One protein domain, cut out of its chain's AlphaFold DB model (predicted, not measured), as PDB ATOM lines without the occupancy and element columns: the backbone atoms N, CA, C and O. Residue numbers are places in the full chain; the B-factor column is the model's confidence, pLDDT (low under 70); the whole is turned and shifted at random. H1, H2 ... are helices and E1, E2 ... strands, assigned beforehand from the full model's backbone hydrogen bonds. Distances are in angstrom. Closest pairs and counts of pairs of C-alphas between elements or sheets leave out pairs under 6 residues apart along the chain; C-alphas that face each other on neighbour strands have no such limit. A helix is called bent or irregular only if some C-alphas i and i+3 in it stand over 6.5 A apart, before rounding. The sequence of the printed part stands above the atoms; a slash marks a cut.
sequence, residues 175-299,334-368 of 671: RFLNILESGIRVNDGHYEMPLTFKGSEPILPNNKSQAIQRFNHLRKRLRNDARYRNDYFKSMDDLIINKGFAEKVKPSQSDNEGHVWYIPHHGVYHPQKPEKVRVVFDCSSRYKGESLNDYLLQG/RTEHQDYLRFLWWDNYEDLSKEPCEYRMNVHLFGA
ATOM      1  N   ARG A 175      94.137  13.717  97.670       92.69
ATOM      2  CA  ARG A 175      92.972  14.118  96.884       92.69
ATOM      3  C   ARG A 175      93.256  14.058  95.385       92.69
ATOM      4  O   ARG A 175      92.406  13.576  94.646       92.69
ATOM      5  N   PHE A 176      94.427  14.516  94.951       94.50
ATOM      6  CA  PHE A 176      94.870  14.419  93.564       94.50
ATOM      7  C   PHE A 176      94.855  12.966  93.079       94.50
ATOM      8  O   PHE A 176      94.222  12.675  92.066       94.50
ATOM      9  N   LEU A 177      95.480  12.055  93.832       93.56
ATOM     10  CA  LEU A 177      95.511  10.629  93.495       93.56
ATOM     11  C   LEU A 177      94.107  10.024  93.474       93.56
ATOM     12  O   LEU A 177      93.745   9.403  92.485       93.56
ATOM     13  N   ASN A 178      93.274  10.303  94.480       93.81
ATOM     14  CA  ASN A 178      91.894   9.810  94.519       93.81
ATOM     15  C   ASN A 178      91.073  10.258  93.295       93.81
ATOM     16  O   ASN A 178      90.275   9.483  92.767       93.81
ATOM     17  N   ILE A 179      91.246  11.506  92.833       94.31
ATOM     18  CA  ILE A 179      90.563  12.017  91.633       94.31
ATOM     19  C   ILE A 179      91.026  11.261  90.381       94.31
ATOM     20  O   ILE A 179      90.199  10.935  89.530       94.31
ATOM     21  N   LEU A 180      92.326  10.976  90.256       94.75
ATOM     22  CA  LEU A 180      92.853  10.235  89.111       94.75
ATOM     23  C   LEU A 180      92.469   8.755  89.156       94.75
ATOM     24  O   LEU A 180      91.948   8.253  88.169       94.75
ATOM     25  N   GLU A 181      92.639   8.077  90.290       93.44
ATOM     26  CA  GLU A 181      92.307   6.655  90.460       93.44
ATOM     27  C   GLU A 181      90.819   6.371  90.211       93.44
ATOM     28  O   GLU A 181      90.475   5.397  89.549       93.44
ATOM     29  N   SER A 182      89.924   7.241  90.693       92.62
ATOM     30  CA  SER A 182      88.477   7.099  90.453       92.62
ATOM     31  C   SER A 182      88.028   7.596  89.074       92.62
ATOM     32  O   SER A 182      86.953   7.223  88.596       92.62
ATOM     33  N   GLY A 183      88.820   8.467  88.445       91.69
ATOM     34  CA  GLY A 183      88.463   9.167  87.215       91.69
ATOM     35  C   GLY A 183      89.122   8.632  85.946       91.69
ATOM     36  O   GLY A 183      88.670   9.000  84.861       91.69
ATOM     37  N   ILE A 184      90.165   7.805  86.055       94.56
ATOM     38  CA  ILE A 184      90.914   7.284  84.909       94.56
ATOM     39  C   ILE A 184      90.089   6.268  84.120       94.56
ATOM     40  O   ILE A 184      89.450   5.371  84.675       94.56
ATOM     41  N   ARG A 185      90.085   6.420  82.796       94.25
ATOM     42  CA  ARG A 185      89.392   5.532  81.856       94.25
ATOM     43  C   ARG A 185      90.243   5.329  80.614       94.25
ATOM     44  O   ARG A 185      91.186   6.076  80.369       94.25
ATOM     45  N   VAL A 186      89.904   4.325  79.815       92.81
ATOM     46  CA  VAL A 186      90.518   4.117  78.500       92.81
ATOM     47  C   VAL A 186      89.540   4.597  77.434       92.81
ATOM     48  O   VAL A 186      88.412   4.112  77.380       92.81
ATOM     49  N   ASN A 187      89.969   5.542  76.598       88.00
ATOM     50  CA  ASN A 187      89.174   6.118  75.516       88.00
ATOM     51  C   ASN A 187      89.993   6.187  74.212       88.00
ATOM     52  O   ASN A 187      91.071   6.785  74.170       88.00
ATOM     53  N   ASP A 188      89.491   5.557  73.148       84.94
ATOM     54  CA  ASP A 188      90.197   5.287  71.880       84.94
ATOM     55  C   ASP A 188      91.611   4.713  72.070       84.94
ATOM     56  O   ASP A 188      92.563   5.118  71.408       84.94
ATOM     57  N   GLY A 189      91.775   3.806  73.033       86.38
ATOM     58  CA  GLY A 189      93.071   3.194  73.327       86.38
ATOM     59  C   GLY A 189      94.054   4.087  74.091       86.38
ATOM     60  O   GLY A 189      95.128   3.606  74.412       86.38
ATOM     61  N   HIS A 190      93.707   5.326  74.449       92.12
ATOM     62  CA  HIS A 190      94.521   6.198  75.305       92.12
ATOM     63  C   HIS A 190      93.941   6.287  76.720       92.12
ATOM     64  O   HIS A 190      92.739   6.103  76.914       92.12
ATOM     65  N   TYR A 191      94.771   6.615  77.715       94.81
ATOM     66  CA  TYR A 191      94.254   6.978  79.035       94.81
ATOM     67  C   TYR A 191      93.615   8.364  78.997       94.81
ATOM     68  O   TYR A 191      94.235   9.338  78.572       94.81
ATOM     69  N   GLU A 192      92.387   8.445  79.488       95.50
ATOM     70  CA  GLU A 192      91.629   9.667  79.703       95.50
ATOM     71  C   GLU A 192      91.518   9.926  81.205       95.50
ATOM     72  O   GLU A 192      91.094   9.057  81.967       95.50
ATOM     73  N   MET A 193      91.919  11.121  81.634       95.56
ATOM     74  CA  MET A 193      91.934  11.531  83.036       95.56
ATOM     75  C   MET A 193      91.252  12.895  83.220       95.56
ATOM     76  O   MET A 193      91.356  13.765  82.348       95.56
ATOM     77  N   PRO A 194      90.568  13.130  84.351       94.44
ATOM     78  CA  PRO A 194      90.003  14.440  84.664       94.44
ATOM     79  C   PRO A 194      91.093  15.489  84.953       94.44
ATOM     80  O   PRO A 194      92.219  15.155  85.321       94.44
ATOM     81  N   LEU A 195      90.742  16.777  84.842       94.25
ATOM     82  CA  LEU A 195      91.510  17.847  85.470       94.25
ATOM     83  C   LEU A 195      91.305  17.766  86.986       94.25
ATOM     84  O   LEU A 195      90.183  17.623  87.474       94.25
ATOM     85  N   THR A 196      92.395  17.832  87.742       93.69
ATOM     86  CA  THR A 196      92.385  17.642  89.192       93.69
ATOM     87  C   THR A 196      92.081  18.958  89.899       93.69
ATOM     88  O   THR A 196      92.982  19.692  90.285       93.69
ATOM     89  N   PHE A 197      90.806  19.296  90.076       93.88
ATOM     90  CA  PHE A 197      90.428  20.543  90.750       93.88
ATOM     91  C   PHE A 197      90.587  20.471  92.281       93.88
ATOM     92  O   PHE A 197      90.264  19.470  92.924       93.88
ATOM     93  N   LYS A 198      91.018  21.582  92.894       89.81
ATOM     94  CA  LYS A 198      91.072  21.789  94.358       89.81
ATOM     95  C   LYS A 198      89.694  21.821  95.017       89.81
ATOM     96  O   LYS A 198      89.597  21.782  96.240       89.81
ATOM     97  N   GLY A 199      88.625  21.927  94.239       86.31
ATOM     98  CA  GLY A 199      87.245  22.082  94.694       86.31
ATOM     99  C   GLY A 199      86.287  21.253  93.849       86.31
ATOM    100  O   GLY A 199      86.683  20.243  93.266       86.31
ATOM    101  N   SER A 200      85.036  21.698  93.793       85.44
ATOM    102  CA  SER A 200      84.175  21.420  92.645       85.44
ATOM    103  C   SER A 200      84.758  22.071  91.387       85.44
ATOM    104  O   SER A 200      85.686  22.881  91.465       85.44
ATOM    105  N   GLU A 201      84.192  21.734  90.235       88.81
ATOM    106  CA  GLU A 201      84.481  22.418  88.976       88.81
ATOM    107  C   GLU A 201      84.357  23.946  89.144       88.81
ATOM    108  O   GLU A 201      83.336  24.424  89.656       88.81
ATOM    109  N   PRO A 202      85.406  24.717  88.801       88.88
ATOM    110  CA  PRO A 202      85.415  26.150  89.043       88.88
ATOM    111  C   PRO A 202      84.533  26.887  88.034       88.88
ATOM    112  O   PRO A 202      84.548  26.601  86.841       88.88
ATOM    113  N   ILE A 203      83.806  27.889  88.522       89.06
ATOM    114  CA  ILE A 203      83.080  28.848  87.688       89.06
ATOM    115  C   ILE A 203      84.020  30.035  87.469       89.06
ATOM    116  O   ILE A 203      84.195  30.860  88.365       89.06
ATOM    117  N   LEU A 204      84.660  30.087  86.305       87.56
ATOM    118  CA  LEU A 204      85.655  31.094  85.953       87.56
ATOM    119  C   LEU A 204      85.030  32.264  85.178       87.56
ATOM    120  O   LEU A 204      84.113  32.077  84.371       87.56
ATOM    121  N   PRO A 205      85.538  33.496  85.357       88.94
ATOM    122  CA  PRO A 205      85.098  34.632  84.566       88.94
ATOM    123  C   PRO A 205      85.522  34.472  83.101       88.94
ATOM    124  O   PRO A 205      86.647  34.076  82.807       88.94
ATOM    125  N   ASN A 206      84.661  34.892  82.170       89.44
ATOM    126  CA  ASN A 206      84.982  34.859  80.743       89.44
ATOM    127  C   ASN A 206      86.196  35.759  80.425       89.44
ATOM    128  O   ASN A 206      86.097  36.993  80.415       89.44
ATOM    129  N   ASN A 207      87.337  35.125  80.148       93.12
ATOM    130  CA  ASN A 207      88.616  35.767  79.852       93.12
ATOM    131  C   ASN A 207      88.909  35.887  78.342       93.12
ATOM    132  O   ASN A 207      90.019  36.264  77.956       93.12
ATOM    133  N   LYS A 208      87.923  35.632  77.469       91.00
ATOM    134  CA  LYS A 208      88.083  35.676  76.005       91.00
ATOM    135  C   LYS A 208      88.648  37.008  75.513       91.00
ATOM    136  O   LYS A 208      89.499  37.030  74.628       91.00
ATOM    137  N   SER A 209      88.241  38.126  76.119       90.38
ATOM    138  CA  SER A 209      88.762  39.461  75.786       90.38
ATOM    139  C   SER A 209      90.279  39.567  75.995       90.38
ATOM    140  O   SER A 209      90.986  40.108  75.141       90.38
ATOM    141  N   GLN A 210      90.801  38.992  77.082       91.88
ATOM    142  CA  GLN A 210      92.237  38.917  77.348       91.88
ATOM    143  C   GLN A 210      92.939  38.006  76.336       91.88
ATOM    144  O   GLN A 210      93.988  38.373  75.798       91.88
ATOM    145  N   ALA A 211      92.366  36.834  76.055       91.50
ATOM    146  CA  ALA A 211      92.925  35.904  75.081       91.50
ATOM    147  C   ALA A 211      93.030  36.552  73.690       91.50
ATOM    148  O   ALA A 211      94.092  36.485  73.073       91.50
ATOM    149  N   ILE A 212      92.002  37.289  73.245       91.94
ATOM    150  CA  ILE A 212      92.017  38.065  71.991       91.94
ATOM    151  C   ILE A 212      93.128  39.121  72.005       91.94
ATOM    152  O   ILE A 212      93.840  39.288  71.012       91.94
ATOM    153  N   GLN A 213      93.326  39.836  73.117       90.69
ATOM    154  CA  GLN A 213      94.422  40.800  73.227       90.69
ATOM    155  C   GLN A 213      95.787  40.120  73.059       90.69
ATOM    156  O   GLN A 213      96.607  40.584  72.266       90.69
ATOM    157  N   ARG A 214      96.048  39.007  73.756       91.56
ATOM    158  CA  ARG A 214      97.309  38.249  73.632       91.56
ATOM    159  C   ARG A 214      97.493  37.687  72.222       91.56
ATOM    160  O   ARG A 214      98.567  37.830  71.639       91.56
ATOM    161  N   PHE A 215      96.422  37.168  71.639       90.94
ATOM    162  CA  PHE A 215      96.391  36.673  70.271       90.94
ATOM    163  C   PHE A 215      96.703  37.770  69.242       90.94
ATOM    164  O   PHE A 215      97.474  37.558  68.311       90.94
ATOM    165  N   ASN A 216      96.214  38.998  69.444       90.44
ATOM    166  CA  ASN A 216      96.549  40.142  68.593       90.44
ATOM    167  C   ASN A 216      98.041  40.512  68.633       90.44
ATOM    168  O   ASN A 216      98.586  40.950  67.617       90.44
ATOM    169  N   HIS A 217      98.714  40.332  69.771       90.69
ATOM    170  CA  HIS A 217     100.168  40.505  69.854       90.69
ATOM    171  C   HIS A 217     100.902  39.414  69.072       90.69
ATOM    172  O   HIS A 217     101.816  39.724  68.305       90.69
ATOM    173  N   LEU A 218     100.459  38.158  69.199       90.44
ATOM    174  CA  LEU A 218     100.978  37.051  68.398       90.44
ATOM    175  C   LEU A 218     100.782  37.322  66.898       90.44
ATOM    176  O   LEU A 218     101.735  37.217  66.134       90.44
ATOM    177  N   ARG A 219      99.598  37.794  66.488       89.81
ATOM    178  CA  ARG A 219      99.290  38.190  65.105       89.81
ATOM    179  C   ARG A 219     100.279  39.216  64.555       89.81
ATOM    180  O   ARG A 219     100.769  39.054  63.442       89.81
ATOM    181  N   LYS A 220     100.585  40.269  65.322       89.94
ATOM    182  CA  LYS A 220     101.582  41.280  64.923       89.94
ATOM    183  C   LYS A 220     102.961  40.648  64.726       89.94
ATOM    184  O   LYS A 220     103.617  40.931  63.731       89.94
ATOM    185  N   ARG A 221     103.375  39.754  65.628       89.31
ATOM    186  CA  ARG A 221     104.661  39.051  65.529       89.31
ATOM    187  C   ARG A 221     104.734  38.140  64.300       89.31
ATOM    188  O   ARG A 221     105.712  38.215  63.571       89.31
ATOM    189  N   LEU A 222     103.693  37.349  64.035       89.06
ATOM    190  CA  LEU A 222     103.623  36.458  62.867       89.06
ATOM    191  C   LEU A 222     103.610  37.230  61.535       89.06
ATOM    192  O   LEU A 222     104.095  36.724  60.530       89.06
ATOM    193  N   ARG A 223     103.070  38.457  61.506       87.81
ATOM    194  CA  ARG A 223     103.138  39.329  60.316       87.81
ATOM    195  C   ARG A 223     104.534  39.902  60.083       87.81
ATOM    196  O   ARG A 223     104.929  40.057  58.934       87.81
ATOM    197  N   ASN A 224     105.254  40.215  61.157       89.75
ATOM    198  CA  ASN A 224     106.566  40.856  61.078       89.75
ATOM    199  C   ASN A 224     107.716  39.859  60.864       89.75
ATOM    200  O   ASN A 224     108.779  40.265  60.405       89.75
ATOM    201  N   ASP A 225     107.523  38.580  61.195       89.44
ATOM    202  CA  ASP A 225     108.551  37.540  61.101       89.44
ATOM    203  C   ASP A 225     108.009  36.307  60.360       89.44
ATOM    204  O   ASP A 225     107.312  35.460  60.927       89.44
ATOM    205  N   ALA A 226     108.338  36.217  59.068       88.75
ATOM    206  CA  ALA A 226     107.886  35.140  58.189       88.75
ATOM    207  C   ALA A 226     108.462  33.767  58.576       88.75
ATOM    208  O   ALA A 226     107.785  32.752  58.414       88.75
ATOM    209  N   ARG A 227     109.687  33.727  59.118       88.56
ATOM    210  CA  ARG A 227     110.300  32.477  59.579       88.56
ATOM    211  C   ARG A 227     109.578  31.972  60.820       88.56
ATOM    212  O   ARG A 227     109.107  30.840  60.831       88.56
ATOM    213  N   TYR A 228     109.421  32.840  61.821       89.12
ATOM    214  CA  TYR A 228     108.680  32.506  63.034       89.12
ATOM    215  C   TYR A 228     107.252  32.081  62.715       89.12
ATOM    216  O   TYR A 228     106.763  31.128  63.309       89.12
ATOM    217  N   ARG A 229     106.600  32.735  61.745       88.25
ATOM    218  CA  ARG A 229     105.285  32.325  61.249       88.25
ATOM    219  C   ARG A 229     105.282  30.878  60.775       88.25
ATOM    220  O   ARG A 229     104.514  30.088  61.315       88.25
ATOM    221  N   ASN A 230     106.139  30.528  59.824       87.88
ATOM    222  CA  ASN A 230     106.173  29.179  59.260       87.88
ATOM    223  C   ASN A 230     106.482  28.120  60.329       87.88
ATOM    224  O   ASN A 230     105.778  27.117  60.417       87.88
ATOM    225  N   ASP A 231     107.473  28.373  61.189       88.69
ATOM    226  CA  ASP A 231     107.855  27.445  62.259       88.69
ATOM    227  C   ASP A 231     106.728  27.263  63.291       88.69
ATOM    228  O   ASP A 231     106.526  26.168  63.821       88.69
ATOM    229  N   TYR A 232     105.977  28.329  63.583       90.25
ATOM    230  CA  TYR A 232     104.852  28.293  64.514       90.25
ATOM    231  C   TYR A 232     103.676  27.514  63.940       90.25
ATOM    232  O   TYR A 232     103.159  26.631  64.616       90.25
ATOM    233  N   PHE A 233     103.270  27.814  62.701       87.50
ATOM    234  CA  PHE A 233     102.175  27.112  62.031       87.50
ATOM    235  C   PHE A 233     102.482  25.629  61.883       87.50
ATOM    236  O   PHE A 233     101.667  24.808  62.278       87.50
ATOM    237  N   LYS A 234     103.704  25.276  61.469       87.06
ATOM    238  CA  LYS A 234     104.162  23.883  61.450       87.06
ATOM    239  C   LYS A 234     104.022  23.214  62.821       87.06
ATOM    240  O   LYS A 234     103.619  22.065  62.930       87.06
ATOM    241  N   SER A 235     104.355  23.933  63.891       86.50
ATOM    242  CA  SER A 235     104.283  23.388  65.249       86.50
ATOM    243  C   SER A 235     102.847  23.260  65.766       86.50
ATOM    244  O   SER A 235     102.559  22.324  66.498       86.50
ATOM    245  N   MET A 236     101.951  24.182  65.417       88.31
ATOM    246  CA  MET A 236     100.555  24.159  65.860       88.31
ATOM    247  C   MET A 236      99.708  23.200  65.016       88.31
ATOM    248  O   MET A 236      99.022  22.334  65.553       88.31
ATOM    249  N   ASP A 237      99.793  23.316  63.695       85.06
ATOM    250  CA  ASP A 237      98.953  22.557  62.780       85.06
ATOM    251  C   ASP A 237      99.457  21.113  62.686       85.06
ATOM    252  O   ASP A 237      98.703  20.194  62.995       85.06
ATOM    253  N   ASP A 238     100.740  20.878  62.380       82.38
ATOM    254  CA  ASP A 238     101.234  19.507  62.165       82.38
ATOM    255  C   ASP A 238     101.388  18.707  63.460       82.38
ATOM    256  O   ASP A 238     101.186  17.493  63.452       82.38
ATOM    257  N   LEU A 239     101.787  19.344  64.570       81.69
ATOM    258  CA  LEU A 239     102.090  18.615  65.810       81.69
ATOM    259  C   LEU A 239     100.933  18.578  66.806       81.69
ATOM    260  O   LEU A 239     100.954  17.701  67.663       81.69
ATOM    261  N   ILE A 240      99.951  19.483  66.711       85.69
ATOM    262  CA  ILE A 240      98.832  19.552  67.663       85.69
ATOM    263  C   ILE A 240      97.502  19.253  66.970       85.69
ATOM    264  O   ILE A 240      96.833  18.286  67.330       85.69
ATOM    265  N   ILE A 241      97.119  20.045  65.966       88.06
ATOM    266  CA  ILE A 241      95.778  19.962  65.365       88.06
ATOM    267  C   ILE A 241      95.637  18.718  64.478       88.06
ATOM    268  O   ILE A 241      94.747  17.903  64.702       88.06
ATOM    269  N   ASN A 242      96.549  18.506  63.524       87.31
ATOM    270  CA  ASN A 242      96.504  17.379  62.582       87.31
ATOM    271  C   ASN A 242      96.699  16.020  63.272       87.31
ATOM    272  O   ASN A 242      96.233  15.000  62.767       87.31
ATOM    273  N   LYS A 243      97.357  15.999  64.439       86.00
ATOM    274  CA  LYS A 243      97.487  14.807  65.291       86.00
ATOM    275  C   LYS A 243      96.255  14.537  66.168       86.00
ATOM    276  O   LYS A 243      96.219  13.512  66.839       86.00
ATOM    277  N   GLY A 244      95.257  15.424  66.171       87.75
ATOM    278  CA  GLY A 244      94.020  15.261  66.939       87.75
ATOM    279  C   GLY A 244      94.135  15.610  68.428       87.75
ATOM    280  O   GLY A 244      93.233  15.285  69.199       87.75
ATOM    281  N   PHE A 245      95.212  16.281  68.852       90.81
ATOM    282  CA  PHE A 245      95.374  16.718  70.245       90.81
ATOM    283  C   PHE A 245      94.485  17.913  70.596       90.81
ATOM    284  O   PHE A 245      94.148  18.106  71.763       90.81
ATOM    285  N   ALA A 246      94.075  18.694  69.596       92.94
ATOM    286  CA  ALA A 246      93.110  19.772  69.742       92.94
ATOM    287  C   ALA A 246      92.042  19.696  68.650       92.94
ATOM    288  O   ALA A 246      92.319  19.275  67.527       92.94
ATOM    289  N   GLU A 247      90.840  20.166  68.964       92.00
ATOM    290  CA  GLU A 247      89.728  20.224  68.018       92.00
ATOM    291  C   GLU A 247      89.067  21.599  67.995       92.00
ATOM    292  O   GLU A 247      89.165  22.382  68.942       92.00
ATOM    293  N   LYS A 248      88.378  21.893  66.892       91.44
ATOM    294  CA  LYS A 248      87.626  23.135  66.729       91.44
ATOM    295  C   LYS A 248      86.303  23.060  67.490       91.44
ATOM    296  O   LYS A 248      85.537  22.110  67.324       91.44
ATOM    297  N   VAL A 249      86.008  24.092  68.275       89.62
ATOM    298  CA  VAL A 249      84.755  24.197  69.031       89.62
ATOM    299  C   VAL A 249      83.601  24.484  68.066       89.62
ATOM    300  O   VAL A 249      83.693  25.354  67.196       89.62
ATOM    301  N   LYS A 250      82.499  23.736  68.194       82.19
ATOM    302  CA  LYS A 250      81.307  23.924  67.353       82.19
ATOM    303  C   LYS A 250      80.484  25.125  67.852       82.19
ATOM    304  O   LYS A 250      80.246  25.197  69.054       82.19
ATOM    305  N   PRO A 251      79.946  25.990  66.967       65.50
ATOM    306  CA  PRO A 251      79.216  27.211  67.357       65.50
ATOM    307  C   PRO A 251      77.907  26.999  68.143       65.50
ATOM    308  O   PRO A 251      77.252  27.970  68.496       65.50
ATOM    309  N   SER A 252      77.478  25.750  68.351       51.91
ATOM    310  CA  SER A 252      76.165  25.382  68.896       51.91
ATOM    311  C   SER A 252      76.221  24.663  70.246       51.91
ATOM    312  O   SER A 252      75.184  24.207  70.723       51.91
ATOM    313  N   GLN A 253      77.401  24.500  70.851       54.59
ATOM    314  CA  GLN A 253      77.466  24.135  72.264       54.59
ATOM    315  C   GLN A 253      77.177  25.410  73.042       54.59
ATOM    316  O   GLN A 253      77.946  26.361  72.950       54.59
ATOM    317  N   SER A 254      76.037  25.457  73.732       50.50
ATOM    318  CA  SER A 254      75.767  26.451  74.766       50.50
ATOM    319  C   SER A 254      77.039  26.574  75.596       50.50
ATOM    320  O   SER A 254      77.453  25.584  76.198       50.50
ATOM    321  N   ASP A 255      77.706  27.729  75.560       55.34
ATOM    322  CA  ASP A 255      78.807  27.980  76.478       55.34
ATOM    323  C   ASP A 255      78.218  27.774  77.871       55.34
ATOM    324  O   ASP A 255      77.329  28.521  78.278       55.34
ATOM    325  N   ASN A 256      78.627  26.704  78.559       57.09
ATOM    326  CA  ASN A 256      78.242  26.486  79.944       57.09
ATOM    327  C   ASN A 256      78.746  27.714  80.701       57.09
ATOM    328  O   ASN A 256      79.955  27.848  80.896       57.09
ATOM    329  N   GLU A 257      77.846  28.652  81.013       62.78
ATOM    330  CA  GLU A 257      78.198  29.965  81.549       62.78
ATOM    331  C   GLU A 257      79.051  29.779  82.812       62.78
ATOM    332  O   GLU A 257      78.547  29.427  83.875       62.78
ATOM    333  N   GLY A 258      80.370  29.966  82.673       69.19
ATOM    334  CA  GLY A 258      81.351  29.826  83.752       69.19
ATOM    335  C   GLY A 258      82.291  28.614  83.695       69.19
ATOM    336  O   GLY A 258      83.311  28.644  84.369       69.19
ATOM    337  N   HIS A 259      82.054  27.594  82.868       84.44
ATOM    338  CA  HIS A 259      82.938  26.413  82.757       84.44
ATOM    339  C   HIS A 259      83.876  26.468  81.539       84.44
ATOM    340  O   HIS A 259      84.297  25.445  81.003       84.44
ATOM    341  N   VAL A 260      84.190  27.682  81.081       90.25
ATOM    342  CA  VAL A 260      85.010  27.934  79.893       90.25
ATOM    343  C   VAL A 260      86.186  28.831  80.258       90.25
ATOM    344  O   VAL A 260      86.007  29.882  80.878       90.25
ATOM    345  N   TRP A 261      87.388  28.453  79.822       93.50
ATOM    346  CA  TRP A 261      88.591  29.260  80.004       93.50
ATOM    347  C   TRP A 261      89.477  29.246  78.762       93.50
ATOM    348  O   TRP A 261      89.763  28.192  78.197       93.50
ATOM    349  N   TYR A 262      89.939  30.431  78.355       93.94
ATOM    350  CA  TYR A 262      90.833  30.593  77.215       93.94
ATOM    351  C   TYR A 262      92.289  30.702  77.678       93.94
ATOM    352  O   TYR A 262      92.664  31.666  78.343       93.94
ATOM    353  N   ILE A 263      93.135  29.753  77.291       94.75
ATOM    354  CA  ILE A 263      94.573  29.736  77.564       94.75
ATOM    355  C   ILE A 263      95.346  30.438  76.431       94.75
ATOM    356  O   ILE A 263      95.357  29.974  75.286       94.75
ATOM    357  N   PRO A 264      96.017  31.577  76.695       93.38
ATOM    358  CA  PRO A 264      96.902  32.192  75.712       93.38
ATOM    359  C   PRO A 264      98.088  31.278  75.399       93.38
ATOM    360  O   PRO A 264      98.554  30.539  76.261       93.38
ATOM    361  N   HIS A 265      98.646  31.385  74.198       93.12
ATOM    362  CA  HIS A 265      99.819  30.609  73.799       93.12
ATOM    363  C   HIS A 265     100.864  31.484  73.108       93.12
ATOM    364  O   HIS A 265     100.571  32.539  72.539       93.12
ATOM    365  N   HIS A 266     102.123  31.064  73.193       90.31
ATOM    366  CA  HIS A 266     103.257  31.753  72.586       90.31
ATOM    367  C   HIS A 266     104.357  30.757  72.215       90.31
ATOM    368  O   HIS A 266     104.429  29.660  72.750       90.31
ATOM    369  N   GLY A 267     105.195  31.129  71.250       88.62
ATOM    370  CA  GLY A 267     106.223  30.251  70.700       88.62
ATOM    371  C   GLY A 267     107.598  30.652  71.209       88.62
ATOM    372  O   GLY A 267     107.966  31.829  71.106       88.62
ATOM    373  N   VAL A 268     108.350  29.680  71.714       86.88
ATOM    374  CA  VAL A 268     109.713  29.854  72.224       86.88
ATOM    375  C   VAL A 268     110.672  29.034  71.366       86.88
ATOM    376  O   VAL A 268     110.428  27.855  71.112       86.88
ATOM    377  N   TYR A 269     111.763  29.654  70.914       84.06
ATOM    378  CA  TYR A 269     112.840  28.937  70.236       84.06
ATOM    379  C   TYR A 269     113.709  28.208  71.250       84.06
ATOM    380  O   TYR A 269     114.078  28.765  72.285       84.06
ATOM    381  N   HIS A 270     114.068  26.968  70.936       71.62
ATOM    382  CA  HIS A 270     115.022  26.239  71.753       71.62
ATOM    383  C   HIS A 270     116.437  26.813  71.545       71.62
ATOM    384  O   HIS A 270     116.897  26.833  70.401       71.62
ATOM    385  N   PRO A 271     117.179  27.205  72.602       67.75
ATOM    386  CA  PRO A 271     118.498  27.833  72.454       67.75
ATOM    387  C   PRO A 271     119.501  26.996  71.647       67.75
ATOM    388  O   PRO A 271     120.282  27.536  70.876       67.75
ATOM    389  N   GLN A 272     119.447  25.668  71.792       64.44
ATOM    390  CA  GLN A 272     120.325  24.729  71.073       64.44
ATOM    391  C   GLN A 272     119.715  24.187  69.768       64.44
ATOM    392  O   GLN A 272     120.376  23.462  69.036       64.44
ATOM    393  N   LYS A 273     118.434  24.472  69.493       71.94
ATOM    394  CA  LYS A 273     117.722  24.018  68.283       71.94
ATOM    395  C   LYS A 273     116.917  25.201  67.729       71.94
ATOM    396  O   LYS A 273     115.688  25.194  67.825       71.94
ATOM    397  N   PRO A 274     117.597  26.232  67.192       69.31
ATOM    398  CA  PRO A 274     116.981  27.505  66.805       69.31
ATOM    399  C   PRO A 274     115.980  27.381  65.650       69.31
ATOM    400  O   PRO A 274     115.269  28.327  65.350       69.31
ATOM    401  N   GLU A 275     115.899  26.220  65.002       71.56
ATOM    402  CA  GLU A 275     114.924  25.927  63.946       71.56
ATOM    403  C   GLU A 275     113.616  25.328  64.476       71.56
ATOM    404  O   GLU A 275     112.674  25.123  63.720       71.56
ATOM    405  N   LYS A 276     113.536  25.023  65.779       78.12
ATOM    406  CA  LYS A 276     112.352  24.416  66.389       78.12
ATOM    407  C   LYS A 276     111.680  25.398  67.343       78.12
ATOM    408  O   LYS A 276     112.191  25.664  68.436       78.12
ATOM    409  N   VAL A 277     110.507  25.888  66.949       84.94
ATOM    410  CA  VAL A 277     109.579  26.586  67.847       84.94
ATOM    411  C   VAL A 277     108.844  25.554  68.702       84.94
ATOM    412  O   VAL A 277     108.404  24.518  68.212       84.94
ATOM    413  N   ARG A 278     108.720  25.821  70.003       84.81
ATOM    414  CA  ARG A 278     107.804  25.105  70.898       84.81
ATOM    415  C   ARG A 278     106.648  26.031  71.249       84.81
ATOM    416  O   ARG A 278     106.891  27.137  71.734       84.81
ATOM    417  N   VAL A 279     105.419  25.588  70.999       88.62
ATOM    418  CA  VAL A 279     104.215  26.300  71.437       88.62
ATOM    419  C   VAL A 279     103.998  26.003  72.917       88.62
ATOM    420  O   VAL A 279     103.924  24.846  73.319       88.62
ATOM    421  N   VAL A 280     103.937  27.056  73.726       88.25
ATOM    422  CA  VAL A 280     103.713  26.994  75.170       88.25
ATOM    423  C   VAL A 280     102.380  27.656  75.473       88.25
ATOM    424  O   VAL A 280     102.159  28.809  75.089       88.25
ATOM    425  N   PHE A 281     101.513  26.936  76.178       91.81
ATOM    426  CA  PHE A 281     100.238  27.448  76.658       91.81
ATOM    427  C   PHE A 281     100.397  27.986  78.081       91.81
ATOM    428  O   PHE A 281     101.016  27.366  78.944       91.81
ATOM    429  N   ASP A 282      99.858  29.174  78.322       91.12
ATOM    430  CA  ASP A 282     100.017  29.911  79.567       91.12
ATOM    431  C   ASP A 282      98.787  29.736  80.470       91.12
ATOM    432  O   ASP A 282      97.920  30.608  80.560       91.12
ATOM    433  N   CYS A 283      98.726  28.603  81.174       91.19
ATOM    434  CA  CYS A 283      97.682  28.330  82.173       91.19
ATOM    435  C   CYS A 283      97.828  29.173  83.456       91.19
ATOM    436  O   CYS A 283      96.974  29.104  84.341       91.19
ATOM    437  N   SER A 284      98.897  29.971  83.563       90.94
ATOM    438  CA  SER A 284      99.129  30.909  84.669       90.94
ATOM    439  C   SER A 284      98.688  32.336  84.330       90.94
ATOM    440  O   SER A 284      98.751  33.215  85.193       90.94
ATOM    441  N   SER A 285      98.229  32.582  83.095       89.25
ATOM    442  CA  SER A 285      97.678  33.873  82.682       89.25
ATOM    443  C   SER A 285      96.508  34.252  83.585       89.25
ATOM    444  O   SER A 285      95.532  33.510  83.702       89.25
ATOM    445  N   ARG A 286      96.610  35.424  84.221       91.12
ATOM    446  CA  ARG A 286      95.615  35.912  85.182       91.12
ATOM    447  C   ARG A 286      94.603  36.837  84.533       91.12
ATOM    448  O   ARG A 286      95.000  37.814  83.904       91.12
ATOM    449  N   TYR A 287      93.319  36.614  84.777       90.88
ATOM    450  CA  TYR A 287      92.241  37.536  84.427       90.88
ATOM    451  C   TYR A 287      91.347  37.764  85.643       90.88
ATOM    452  O   TYR A 287      90.958  36.820  86.316       90.88
ATOM    453  N   LYS A 288      91.072  39.037  85.966       88.56
ATOM    454  CA  LYS A 288      90.342  39.437  87.187       88.56
ATOM    455  C   LYS A 288      90.885  38.802  88.485       88.56
ATOM    456  O   LYS A 288      90.138  38.564  89.421       88.56
ATOM    457  N   GLY A 289      92.199  38.575  88.548       88.38
ATOM    458  CA  GLY A 289      92.877  37.986  89.710       88.38
ATOM    459  C   GLY A 289      93.002  36.461  89.676       88.38
ATOM    460  O   GLY A 289      93.836  35.931  90.404       88.38
ATOM    461  N   GLU A 290      92.289  35.775  88.785       89.50
ATOM    462  CA  GLU A 290      92.206  34.311  88.731       89.50
ATOM    463  C   GLU A 290      93.024  33.729  87.572       89.50
ATOM    464  O   GLU A 290      93.145  34.350  86.516       89.50
ATOM    465  N   SER A 291      93.584  32.532  87.758       92.62
ATOM    466  CA  SER A 291      94.217  31.727  86.706       92.62
ATOM    467  C   SER A 291      93.816  30.262  86.847       92.62
ATOM    468  O   SER A 291      93.557  29.805  87.958       92.62
ATOM    469  N   LEU A 292      93.823  29.502  85.748       92.06
ATOM    470  CA  LEU A 292      93.459  28.080  85.774       92.06
ATOM    471  C   LEU A 292      94.322  27.288  86.770       92.06
ATOM    472  O   LEU A 292      93.806  26.482  87.544       92.06
ATOM    473  N   ASN A 293      95.625  27.576  86.815       93.88
ATOM    474  CA  ASN A 293      96.546  26.932  87.752       93.88
ATOM    475  C   ASN A 293      96.228  27.205  89.234       93.88
ATOM    476  O   ASN A 293      96.620  26.403  90.080       93.88
ATOM    477  N   ASP A 294      95.496  28.271  89.581       91.38
ATOM    478  CA  ASP A 294      95.075  28.496  90.971       91.38
ATOM    479  C   ASP A 294      94.068  27.430  91.445       91.38
ATOM    480  O   ASP A 294      94.025  27.132  92.643       91.38
ATOM    481  N   TYR A 295      93.323  26.812  90.522       93.00
ATOM    482  CA  TYR A 295      92.277  25.822  90.804       93.00
ATOM    483  C   TYR A 295      92.728  24.372  90.631       93.00
ATOM    484  O   TYR A 295      92.025  23.471  91.083       93.00
ATOM    485  N   LEU A 296      93.884  24.128  90.011       93.88
ATOM    486  CA  LEU A 296      94.415  22.783  89.795       93.88
ATOM    487  C   LEU A 296      95.266  22.320  90.985       93.88
ATOM    488  O   LEU A 296      96.100  23.055  91.516       93.88
ATOM    489  N   LEU A 297      95.062  21.074  91.396       92.75
ATOM    490  CA  LEU A 297      95.943  20.333  92.285       92.75
ATOM    491  C   LEU A 297      97.159  19.896  91.471       92.75
ATOM    492  O   LEU A 297      97.016  19.164  90.492       92.75
ATOM    493  N   GLN A 298      98.344  20.329  91.891       88.75
ATOM    494  CA  GLN A 298      99.606  19.917  91.275       88.75
ATOM    495  C   GLN A 298      99.845  18.404  91.428       88.75
ATOM    496  O   GLN A 298     100.356  17.769  90.509       88.75
ATOM    497  N   GLY A 299      99.423  17.846  92.567       86.06
ATOM    498  CA  GLY A 299      99.676  16.459  92.941       86.06
ATOM    499  C   GLY A 299     101.081  16.236  93.508       86.06
ATOM    500  O   GLY A 299     101.913  17.152  93.479       86.06
ATOM    501  N   ARG A 334      89.361  14.444  80.118       93.00
ATOM    502  CA  ARG A 334      87.926  14.126  80.096       93.00
ATOM    503  C   ARG A 334      87.121  15.222  79.394       93.00
ATOM    504  O   ARG A 334      87.307  16.398  79.696       93.00
ATOM    505  N   THR A 335      86.190  14.830  78.526       90.50
ATOM    506  CA  THR A 335      85.396  15.736  77.670       90.50
ATOM    507  C   THR A 335      84.736  16.890  78.426       90.50
ATOM    508  O   THR A 335      84.749  18.021  77.954       90.50
ATOM    509  N   GLU A 336      84.227  16.628  79.632       89.88
ATOM    510  CA  GLU A 336      83.592  17.619  80.521       89.88
ATOM    511  C   GLU A 336      84.540  18.762  80.933       89.88
ATOM    512  O   GLU A 336      84.094  19.857  81.255       89.88
ATOM    513  N   HIS A 337      85.856  18.532  80.896       92.56
ATOM    514  CA  HIS A 337      86.872  19.474  81.359       92.56
ATOM    515  C   HIS A 337      87.678  20.132  80.226       92.56
ATOM    516  O   HIS A 337      88.501  21.011  80.485       92.56
ATOM    517  N   GLN A 338      87.480  19.727  78.969       92.94
ATOM    518  CA  GLN A 338      88.262  20.241  77.835       92.94
ATOM    519  C   GLN A 338      88.016  21.737  77.582       92.94
ATOM    520  O   GLN A 338      88.904  22.444  77.106       92.94
ATOM    521  N   ASP A 339      86.844  22.253  77.962       92.50
ATOM    522  CA  ASP A 339      86.492  23.668  77.792       92.50
ATOM    523  C   ASP A 339      87.250  24.622  78.738       92.50
ATOM    524  O   ASP A 339      87.314  25.825  78.479       92.50
ATOM    525  N   TYR A 340      87.939  24.103  79.760       93.75
ATOM    526  CA  TYR A 340      88.919  24.879  80.533       93.75
ATOM    527  C   TYR A 340      90.245  25.099  79.779       93.75
ATOM    528  O   TYR A 340      91.101  25.860  80.232       93.75
ATOM    529  N   LEU A 341      90.434  24.426  78.640       94.94
ATOM    530  CA  LEU A 341      91.649  24.455  77.826       94.94
ATOM    531  C   LEU A 341      91.374  25.018  76.421       94.94
ATOM    532  O   LEU A 341      92.010  24.599  75.446       94.94
ATOM    533  N   ARG A 342      90.421  25.954  76.287       94.56
ATOM    534  CA  ARG A 342      90.140  26.610  75.000       94.56
ATOM    535  C   ARG A 342      91.269  27.550  74.601       94.56
ATOM    536  O   ARG A 342      91.901  28.174  75.437       94.56
ATOM    537  N   PHE A 343      91.515  27.726  73.316       94.62
ATOM    538  CA  PHE A 343      92.460  28.711  72.803       94.62
ATOM    539  C   PHE A 343      91.990  29.252  71.454       94.62
ATOM    540  O   PHE A 343      91.050  28.744  70.846       94.62
ATOM    541  N   LEU A 344      92.623  30.333  71.005       93.31
ATOM    542  CA  LEU A 344      92.275  31.011  69.760       93.31
ATOM    543  C   LEU A 344      93.293  30.658  68.682       93.31
ATOM    544  O   LEU A 344      94.490  30.785  68.918       93.31
ATOM    545  N   TRP A 345      92.839  30.255  67.499       92.44
ATOM    546  CA  TRP A 345      93.726  29.933  66.380       92.44
ATOM    547  C   TRP A 345      93.103  30.270  65.022       92.44
ATOM    548  O   TRP A 345      91.906  30.533  64.928       92.44
ATOM    549  N   TRP A 346      93.916  30.325  63.967       87.69
ATOM    550  CA  TRP A 346      93.447  30.577  62.601       87.69
ATOM    551  C   TRP A 346      93.121  29.260  61.891       87.69
ATOM    552  O   TRP A 346      93.881  28.309  62.003       87.69
ATOM    553  N   ASP A 347      92.047  29.232  61.094       74.31
ATOM    554  CA  ASP A 347      91.730  28.081  60.227       74.31
ATOM    555  C   ASP A 347      92.686  27.956  59.028       74.31
ATOM    556  O   ASP A 347      92.907  26.866  58.511       74.31
ATOM    557  N   ASN A 348      93.198  29.085  58.528       69.88
ATOM    558  CA  ASN A 348      94.122  29.125  57.399       69.88
ATOM    559  C   ASN A 348      95.244  30.125  57.687       69.88
ATOM    560  O   ASN A 348      94.997  31.306  57.949       69.88
ATOM    561  N   TYR A 349      96.478  29.636  57.600       69.19
ATOM    562  CA  TYR A 349      97.687  30.399  57.848       69.19
ATOM    563  C   TYR A 349      97.917  31.530  56.849       69.19
ATOM    564  O   TYR A 349      98.602  32.479  57.217       69.19
ATOM    565  N   GLU A 350      97.380  31.470  55.624       67.69
ATOM    566  CA  GLU A 350      97.601  32.457  54.555       67.69
ATOM    567  C   GLU A 350      96.945  33.810  54.857       67.69
ATOM    568  O   GLU A 350      97.534  34.857  54.571       67.69
ATOM    569  N   ASP A 351      95.787  33.799  55.523       75.31
ATOM    570  CA  ASP A 351      94.989  34.993  55.791       75.31
ATOM    571  C   ASP A 351      94.840  35.281  57.293       75.31
ATOM    572  O   ASP A 351      93.827  35.001  57.936       75.31
ATOM    573  N   LEU A 352      95.858  35.950  57.841       78.00
ATOM    574  CA  LEU A 352      95.873  36.447  59.221       78.00
ATOM    575  C   LEU A 352      94.943  37.659  59.442       78.00
ATOM    576  O   LEU A 352      95.063  38.337  60.472       78.00
ATOM    577  N   SER A 353      94.108  38.045  58.471       72.62
ATOM    578  CA  SER A 353      93.118  39.120  58.634       72.62
ATOM    579  C   SER A 353      91.779  38.616  59.180       72.62
ATOM    580  O   SER A 353      91.090  39.391  59.843       72.62
ATOM    581  N   LYS A 354      91.472  37.324  58.997       79.38
ATOM    582  CA  LYS A 354      90.259  36.680  59.516       79.38
ATOM    583  C   LYS A 354      90.218  36.655  61.043       79.38
ATOM    584  O   LYS A 354      91.256  36.665  61.718       79.38
ATOM    585  N   GLU A 355      89.000  36.619  61.574       81.19
ATOM    586  CA  GLU A 355      88.776  36.424  63.004       81.19
ATOM    587  C   GLU A 355      89.271  35.039  63.451       81.19
ATOM    588  O   GLU A 355      89.159  34.070  62.691       81.19
ATOM    589  N   PRO A 356      89.851  34.933  64.661       86.44
ATOM    590  CA  PRO A 356      90.266  33.649  65.197       86.44
ATOM    591  C   PRO A 356      89.074  32.731  65.445       86.44
ATOM    592  O   PRO A 356      88.029  33.159  65.930       86.44
ATOM    593  N   CYS A 357      89.288  31.449  65.190       89.56
ATOM    594  CA  CYS A 357      88.405  30.379  65.609       89.56
ATOM    595  C   CYS A 357      88.767  29.892  67.012       89.56
ATOM    596  O   CYS A 357      89.905  30.018  67.471       89.56
ATOM    597  N   GLU A 358      87.777  29.314  67.683       92.12
ATOM    598  CA  GLU A 358      87.957  28.683  68.981       92.12
ATOM    599  C   GLU A 358      88.320  27.216  68.807       92.12
ATOM    600  O   GLU A 358      87.628  26.459  68.123       92.12
ATOM    601  N   TYR A 359      89.398  26.825  69.462       93.12
ATOM    602  CA  TYR A 359      89.836  25.448  69.587       93.12
ATOM    603  C   TYR A 359      89.848  25.064  71.061       93.12
ATOM    604  O   TYR A 359      89.901  25.936  71.927       93.12
ATOM    605  N   ARG A 360      89.827  23.768  71.353       93.50
ATOM    606  CA  ARG A 360      90.045  23.231  72.699       93.50
ATOM    607  C   ARG A 360      91.052  22.100  72.671       93.50
ATOM    608  O   ARG A 360      91.106  21.343  71.704       93.50
ATOM    609  N   MET A 361      91.867  22.023  73.717       94.75
ATOM    610  CA  MET A 361      92.809  20.923  73.887       94.75
ATOM    611  C   MET A 361      92.091  19.704  74.470       94.75
ATOM    612  O   MET A 361      91.409  19.804  75.487       94.75
ATOM    613  N   ASN A 362      92.307  18.544  73.856       93.75
ATOM    614  CA  ASN A 362      91.714  17.271  74.265       93.75
ATOM    615  C   ASN A 362      92.635  16.466  75.193       93.75
ATOM    616  O   ASN A 362      92.282  15.368  75.617       93.75
ATOM    617  N   VAL A 363      93.834  16.977  75.477       94.06
ATOM    618  CA  VAL A 363      94.934  16.272  76.146       94.06
ATOM    619  C   VAL A 363      95.585  17.135  77.222       94.06
ATOM    620  O   VAL A 363      95.451  18.360  77.231       94.06
ATOM    621  N   HIS A 364      96.295  16.490  78.148       93.00
ATOM    622  CA  HIS A 364      97.056  17.176  79.189       93.00
ATOM    623  C   HIS A 364      98.236  17.906  78.549       93.00
ATOM    624  O   HIS A 364      99.078  17.307  77.886       93.00
ATOM    625  N   LEU A 365      98.291  19.224  78.719       89.50
ATOM    626  CA  LEU A 365      99.225  20.084  77.995       89.50
ATOM    627  C   LEU A 365     100.330  20.634  78.894       89.50
ATOM    628  O   LEU A 365     100.187  20.765  80.110       89.50
ATOM    629  N   PHE A 366     101.444  21.018  78.277       83.81
ATOM    630  CA  PHE A 366     102.524  21.679  78.995       83.81
ATOM    631  C   PHE A 366     102.115  23.099  79.418       83.81
ATOM    632  O   PHE A 366     101.808  23.935  78.568       83.81
ATOM    633  N   GLY A 367     102.154  23.371  80.726       84.31
ATOM    634  CA  GLY A 367     101.812  24.670  81.323       84.31
ATOM    635  C   GLY A 367     100.751  24.589  82.425       84.31
ATOM    636  O   GLY A 367     100.714  25.460  83.300       84.31
ATOM    637  N   ALA A 368      99.933  23.532  82.431       89.38
ATOM    638  CA  ALA A 368      98.997  23.250  83.514       89.38
ATOM    639  C   ALA A 368      99.720  22.607  84.711       89.38
ATOM    640  O   ALA A 368     100.532  21.697  84.542       89.38
TER     641      ALA A 368
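What this domain is: This is residues 175 to 299 and 334 to 368 of the 671 residues of an uncharacterized protein of Mytilus galloprovincialis (UniProt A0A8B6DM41). A small three-strand sheet, E3 E7 E6, lies in the middle, with the long helix H3 slanting over one face; H3 also covers the two-strand hairpin E4 and E5. H2 meets H3 at a corner and runs past the edge strand E6, while H1 and the hairpin E1 and E2 make a small head at the other end of the longest axis, joined to H2 by a long link. The printed part has 160 residues, with five named helices and seven named strands in the order H1 E1 E2 H2 H3 E3 E4 E5 H4 H5 E6 E7; the three sheets are antiparallel and the class is mixed, helices and strands. It is compact, with a radius of gyration of the C-alphas of 16.3 A and spans of 47 by 32 by 30 A.

Where its parts are: Find C-alpha 175 at (92.972, 14.118, 96.884), where H1 begins; it runs to residue 183, 11.8 A. E1 is residues 185 to 187 and E2 190 to 193. H2, residues 208 to 224, runs 24.3 A to C-alpha 224 at (106.566, 40.856, 61.078). H3, residues 226 to 241, spans 20.7 A. Then come E3, 246 to 248, E4, 265 to 270, 16.0 A, and E5, 273 to 281, 19.7 A, which bends by 71 degrees at residue 276. H4 is 292 to 295, H5 335 to 341, E6 342 to 345. E7, 357 to 361, ends at C-alpha 361 (92.809, 20.923, 73.887).

How they stand to each other: Look first at the inner strand E7: N 247 and O 360 of E3 and E7 are 3.0 A apart, and N 343 and O 359 of E6 and E7, a hairpin, 2.8 A, both within hydrogen-bond range. H3 on one face makes two layers, a helix over a sheet, at a height over the sheet of 12.1 A; it is over E7, slantwise to the strands at 48 degrees on the local plane. H2 and H5 only graze this sheet, with residues 208 to 215 and 335 to 341. H2 and H3 touch only at the corner, Leu 222 to Arg 229, C-alphas 4.7 A, at a steep tilt of 48 degrees, opposite ways. The closest C-alphas of H3 and E5 are Asp 231 and Val 277, 5.9 A. In the hairpin E4 and E5, N 268 and O 278 are 2.9 A apart; in the hairpin E1 and E2, N 187 and O 190 are 2.8 A apart. H4 and H5 are close but not clearly touching, and H1 is apart from H2 and H3. H1 and H2 have every O i to N i+4 pair within hydrogen-bond range, H3 11 of 12, and irregular H5, with C-alphas 336 and 339 7.2 A apart, 0 of 3 but 3 of 4 O i to N i+3 pairs; H4 is too short for an O i to N i+4 pair.

The domain as a whole: The farthest C-alphas, Ser 182 and Asn 224, are 48.3 A apart. Residues 300 to 333 are not printed, and C-alphas 299 and 334 are 17.6 A apart across this cut. The links E2 to H2, E3 to E4 and E6 to E7 are long. Mean pLDDT of the printed part is 87.0; look for values under 70 at residues 251 to 258, 271 to 272, 274 and 348 to 350.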